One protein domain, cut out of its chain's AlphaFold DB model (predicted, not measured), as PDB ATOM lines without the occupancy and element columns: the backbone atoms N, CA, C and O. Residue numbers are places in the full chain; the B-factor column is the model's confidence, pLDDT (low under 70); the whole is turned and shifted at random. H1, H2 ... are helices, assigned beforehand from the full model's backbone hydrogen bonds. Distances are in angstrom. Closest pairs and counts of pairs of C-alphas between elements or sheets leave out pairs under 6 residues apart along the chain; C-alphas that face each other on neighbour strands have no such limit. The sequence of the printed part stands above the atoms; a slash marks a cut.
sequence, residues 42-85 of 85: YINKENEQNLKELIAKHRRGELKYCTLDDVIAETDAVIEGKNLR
ATOM      1  N   TYR A  42     192.033 136.853 143.690       54.88
ATOM      2  CA  TYR A  42     193.084 136.813 144.669       54.88
ATOM      3  C   TYR A  42     193.108 138.217 145.251       54.88
ATOM      4  O   TYR A  42     193.535 139.180 144.606       54.88
ATOM      5  N   ILE A  43     192.615 138.350 146.476       57.31
ATOM      6  CA  ILE A  43     193.044 139.436 147.333       57.31
ATOM      7  C   ILE A  43     194.568 139.282 147.364       57.31
ATOM      8  O   ILE A  43     195.100 138.374 148.004       57.31
ATOM      9  N   ASN A  44     195.285 140.083 146.570       70.69
ATOM     10  CA  ASN A  44     196.738 140.064 146.597       70.69
ATOM     11  C   ASN A  44     197.185 140.360 148.046       70.69
ATOM     12  O   ASN A  44     196.431 140.933 148.835       70.69
ATOM     13  N   LYS A  45     198.395 139.947 148.435       73.00
ATOM     14  CA  LYS A  45     198.847 140.083 149.837       73.00
ATOM     15  C   LYS A  45     198.702 141.511 150.384       73.00
ATOM     16  O   LYS A  45     198.474 141.690 151.574       73.00
ATOM     17  N   GLU A  46     198.816 142.507 149.511       78.88
ATOM     18  CA  GLU A  46     198.597 143.917 149.828       78.88
ATOM     19  C   GLU A  46     197.131 144.215 150.168       78.88
ATOM     20  O   GLU A  46     196.850 144.764 151.227       78.88
ATOM     21  N   ASN A  47     196.180 143.772 149.349       81.81
ATOM     22  CA  ASN A  47     194.751 143.892 149.623       81.81
ATOM     23  C   ASN A  47     194.344 143.102 150.878       81.81
ATOM     24  O   ASN A  47     193.448 143.530 151.604       81.81
ATOM     25  N   GLU A  48     195.012 141.982 151.172       84.25
ATOM     26  CA  GLU A  48     194.747 141.175 152.371       84.25
ATOM     27  C   GLU A  48     195.174 141.947 153.620       84.25
ATOM     28  O   GLU A  48     194.442 142.014 154.610       84.25
ATOM     29  N   GLN A  49     196.345 142.575 153.550       86.00
ATOM     30  CA  GLN A  49     196.857 143.438 154.599       86.00
ATOM     31  C   GLN A  49     195.982 144.687 154.774       86.00
ATOM     32  O   GLN A  49     195.587 144.999 155.897       86.00
ATOM     33  N   ASN A  50     195.583 145.334 153.676       90.88
ATOM     34  CA  ASN A  50     194.678 146.483 153.689       90.88
ATOM     35  C   ASN A  50     193.339 146.130 154.347       90.88
ATOM     36  O   ASN A  50     192.838 146.881 155.184       90.88
ATOM     37  N   LEU A  51     192.776 144.957 154.040       89.81
ATOM     38  CA  LEU A  51     191.536 144.489 154.657       89.81
ATOM     39  C   LEU A  51     191.705 144.243 156.165       89.81
ATOM     40  O   LEU A  51     190.858 144.667 156.955       89.81
ATOM     41  N   LYS A  52     192.809 143.610 156.585       91.56
ATOM     42  CA  LYS A  52     193.129 143.415 158.012       91.56
ATOM     43  C   LYS A  52     193.233 144.748 158.748       91.56
ATOM     44  O   LYS A  52     192.695 144.886 159.848       91.56
ATOM     45  N   GLU A  53     193.875 145.739 158.139       94.88
ATOM     46  CA  GLU A  53     194.007 147.079 158.706       94.88
ATOM     47  C   GLU A  53     192.672 147.816 158.789       94.88
ATOM     48  O   GLU A  53     192.383 148.415 159.827       94.88
ATOM     49  N   LEU A  54     191.826 147.731 157.758       94.69
ATOM     50  CA  LEU A  54     190.479 148.310 157.765       94.69
ATOM     51  C   LEU A  54     189.616 147.714 158.882       94.69
ATOM     52  O   LEU A  54     189.000 148.456 159.648       94.69
ATOM     53  N   ILE A  55     189.630 146.388 159.044       94.12
ATOM     54  CA  ILE A  55     188.909 145.707 160.130       94.12
ATOM     55  C   ILE A  55     189.449 146.143 161.498       94.12
ATOM     56  O   ILE A  55     188.678 146.381 162.430       94.12
ATOM     57  N   ALA A  56     190.768 146.272 161.641       95.88
ATOM     58  CA  ALA A  56     191.374 146.710 162.892       95.88
ATOM     59  C   ALA A  56     191.009 148.170 163.228       95.88
ATOM     60  O   ALA A  56     190.653 148.455 164.371       95.88
ATOM     61  N   LYS A  57     191.024 149.075 162.238       96.81
ATOM     62  CA  LYS A  57     190.582 150.474 162.383       96.81
ATOM     63  C   LYS A  57     189.104 150.568 162.751       96.81
ATOM     64  O   LYS A  57     188.751 151.349 163.631       96.81
ATOM     65  N   HIS A  58     188.253 149.738 162.144       94.88
ATOM     66  CA  HIS A  58     186.835 149.657 162.497       94.88
ATOM     67  C   HIS A  58     186.652 149.317 163.981       94.88
ATOM     68  O   HIS A  58     185.959 150.029 164.700       94.88
ATOM     69  N   ARG A  59     187.340 148.274 164.463       94.12
ATOM     70  CA  ARG A  59     187.274 147.839 165.870       94.12
ATOM     71  C   ARG A  59     187.791 148.887 166.856       94.12
ATOM     72  O   ARG A  59     187.330 148.915 167.990       94.12
ATOM     73  N   ARG A  60     188.736 149.733 166.437       97.19
ATOM     74  CA  ARG A  60     189.250 150.858 167.236       97.19
ATOM     75  C   ARG A  60     188.395 152.127 167.135       97.19
ATOM     76  O   ARG A  60     188.689 153.092 167.828       97.19
ATOM     77  N   GLY A  61     187.351 152.142 166.300       95.00
ATOM     78  CA  GLY A  61     186.517 153.329 166.080       95.00
ATOM     79  C   GLY A  61     187.214 154.439 165.284       95.00
ATOM     80  O   GLY A  61     186.834 155.599 165.385       95.00
ATOM     81  N   GLU A  62     188.242 154.102 164.504       95.56
ATOM     82  CA  GLU A  62     189.060 155.063 163.748       95.56
ATOM     83  C   GLU A  62     188.526 155.329 162.332       95.56
ATOM     84  O   GLU A  62     189.011 156.230 161.645       95.56
ATOM     85  N   LEU A  63     187.557 154.534 161.863       93.00
ATOM     86  CA  LEU A  63     186.954 154.728 160.546       93.00
ATOM     87  C   LEU A  63     185.918 155.851 160.587       93.00
ATOM     88  O   LEU A  63     184.983 155.822 161.385       93.00
ATOM     89  N   LYS A  64     186.066 156.804 159.667       90.38
ATOM     90  CA  LYS A  64     185.019 157.768 159.335       90.38
ATOM     91  C   LYS A  64     184.170 157.187 158.213       90.38
ATOM     92  O   LYS A  64     184.711 156.734 157.208       90.38
ATOM     93  N   TYR A  65     182.860 157.207 158.402       88.25
ATOM     94  CA  TYR A  65     181.890 156.809 157.391       88.25
ATOM     95  C   TYR A  65     181.314 158.064 156.759       88.25
ATOM     96  O   TYR A  65     181.035 159.030 157.467       88.25
ATOM     97  N   CYS A  66     181.134 158.035 155.448       91.06
ATOM     98  CA  CYS A  66     180.413 159.055 154.712       91.06
ATOM     99  C   CYS A  66     179.222 158.414 153.997       91.06
ATOM    100  O   CYS A  66     179.194 157.205 153.738       91.06
ATOM    101  N   THR A  67     178.214 159.226 153.729       94.06
ATOM    102  CA  THR A  67     177.090 158.868 152.873       94.06
ATOM    103  C   THR A  67     177.464 159.071 151.407       94.06
ATOM    104  O   THR A  67     178.460 159.718 151.082       94.06
ATOM    105  N   LEU A  68     176.655 158.525 150.498       91.50
ATOM    106  CA  LEU A  68     176.828 158.796 149.072       91.50
ATOM    107  C   LEU A  68     176.679 160.293 148.763       91.50
ATOM    108  O   LEU A  68     177.425 160.816 147.941       91.50
ATOM    109  N   ASP A  69     175.773 160.981 149.458       93.69
ATOM    110  CA  ASP A  69     175.549 162.417 149.283       93.69
ATOM    111  C   ASP A  69     176.786 163.236 149.685       93.69
ATOM    112  O   ASP A  69     177.139 164.180 148.983       93.69
ATOM    113  N   ASP A  70     177.497 162.835 150.746       92.38
ATOM    114  CA  ASP A  70     178.765 163.469 151.144       92.38
ATOM    115  C   ASP A  70     179.824 163.339 150.039       92.38
ATOM    116  O   ASP A  70     180.529 164.297 149.727       92.38
ATOM    117  N   VAL A  71     179.908 162.162 149.408       92.38
ATOM    118  CA  VAL A  71     180.849 161.904 148.306       92.38
ATOM    119  C   VAL A  71     180.484 162.726 147.073       92.38
ATOM    120  O   VAL A  71     181.374 163.281 146.428       92.38
ATOM    121  N   ILE A  72     179.193 162.816 146.740       92.62
ATOM    122  CA  ILE A  72     178.709 163.632 145.619       92.62
ATOM    123  C   ILE A  72     179.044 165.103 145.876       92.62
ATOM    124  O   ILE A  72     179.656 165.739 145.024       92.62
ATOM    125  N   ALA A  73     178.743 165.616 147.070       90.56
ATOM    126  CA  ALA A  73     179.020 167.002 147.434       90.56
ATOM    127  C   ALA A  73     180.522 167.343 147.390       90.56
ATOM    128  O   ALA A  73     180.899 168.413 146.908       90.56
ATOM    129  N   GLU A  74     181.392 166.445 147.861       89.12
ATOM    130  CA  GLU A  74     182.847 166.629 147.788       89.12
ATOM    131  C   GLU A  74     183.350 166.578 146.339       89.12
ATOM    132  O   GLU A  74     184.161 167.409 145.929       89.12
ATOM    133  N   THR A  75     182.821 165.652 145.538       88.19
ATOM    134  CA  THR A  75     183.161 165.520 144.114       88.19
ATOM    135  C   THR A  75     182.753 166.767 143.332       88.19
ATOM    136  O   THR A  75     183.564 167.309 142.580       88.19
ATOM    137  N   ASP A  76     181.536 167.265 143.547       90.00
ATOM    138  CA  ASP A  76     181.031 168.483 142.914       90.00
ATOM    139  C   ASP A  76     181.865 169.699 143.326       90.00
ATOM    140  O   ASP A  76     182.247 170.503 142.477       90.00
ATOM    141  N   ALA A  77     182.249 169.810 144.601       85.94
ATOM    142  CA  ALA A  77     183.116 170.892 145.057       85.94
ATOM    143  C   ALA A  77     184.505 170.859 144.396       85.94
ATOM    144  O   ALA A  77     185.028 171.913 144.021       85.94
ATOM    145  N   VAL A  78     185.087 169.670 144.200       88.25
ATOM    146  CA  VAL A  78     186.358 169.498 143.476       88.25
ATOM    147  C   VAL A  78     186.206 169.883 142.002       88.25
ATOM    148  O   VAL A  78     187.046 170.618 141.479       88.25
ATOM    149  N   ILE A  79     185.133 169.438 141.337       85.38
ATOM    150  CA  ILE A  79     184.839 169.770 139.932       85.38
ATOM    151  C   ILE A  79     184.620 171.280 139.757       85.38
ATOM    152  O   ILE A  79     185.119 171.873 138.802       85.38
ATOM    153  N   GLU A  80     183.919 171.919 140.693       87.19
ATOM    154  CA  GLU A  80     183.647 173.361 140.693       87.19
ATOM    155  C   GLU A  80     184.842 174.210 141.168       87.19
ATOM    156  O   GLU A  80     184.755 175.441 141.191       87.19
ATOM    157  N   GLY A  81     185.964 173.589 141.555       73.44
ATOM    158  CA  GLY A  81     187.162 174.288 142.029       73.44
ATOM    159  C   GLY A  81     186.986 174.985 143.384       73.44
ATOM    160  O   GLY A  81     187.756 175.886 143.729       73.44
ATOM    161  N   LYS A  82     185.978 174.595 144.168       65.88
ATOM    162  CA  LYS A  82     185.751 175.108 145.518       65.88
ATOM    163  C   LYS A  82     186.599 174.298 146.498       65.88
ATOM    164  O   LYS A  82     186.330 173.130 146.753       65.88
ATOM    165  N   ASN A  83     187.620 174.932 147.075       55.78
ATOM    166  CA  ASN A  83     188.372 174.339 148.182       55.78
ATOM    167  C   ASN A  83     187.441 174.153 149.390       55.78
ATOM    168  O   ASN A  83     187.105 175.132 150.061       55.78
ATOM    169  N   LEU A  84     187.049 172.912 149.674       59.09
ATOM    170  CA  LEU A  84     186.452 172.541 150.953       59.09
ATOM    171  C   LEU A  84     187.573 172.550 152.006       59.09
ATOM    172  O   LEU A  84     188.501 171.746 151.942       59.09
ATOM    173  N   ARG A  85     187.535 173.534 152.910       52.12
ATOM    174  CA  ARG A  85     188.370 173.603 154.118       52.12
ATOM    175  C   ARG A  85     187.609 173.051 155.308       52.12
ATOM    176  O   ARG A  85     186.407 173.378 155.408       52.12
TER     177      ARG A  85
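This is residues 42 to 85 of the 85 residues of an uncharacterized protein of Campylobacter concisus (UniProt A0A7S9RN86). Two separate helices are joined by an outstretched link, like an open frame with nothing packed in the middle; H1 comes first and is the longer, H2 follows, and the last residues, 82 to 85, fold back beside H2. The printed part has 44 residues with two named helices and no named strand, and its class is all helix. It is extended, with a radius of gyration of the C-alphas of 15.0 A and spans of 37 by 25 by 18 A.

Start with H1, residues 45 to 59, and go on to H2, residues 68 to 79: the two are apart, with no C-alpha of one within 8 A of the other. In both, every O i to N i+4 pair is within hydrogen-bond range.

Find C-alpha 45 at (198.847, 140.083, 149.837); from there H1 runs 21.2 A to C-alpha 59. H2 runs 16.4 A from C-alpha 68 at (176.828, 158.796, 149.072) to C-alpha 79 at (184.839, 169.770, 139.932).

The two C-alphas farthest apart, those of Tyr 42 and Lys 82, are 39.0 A apart. The printed part has no cut, and the link of 8 residues is short. Look for pLDDT under 70 at residues 42 to 43 and 82 to 85.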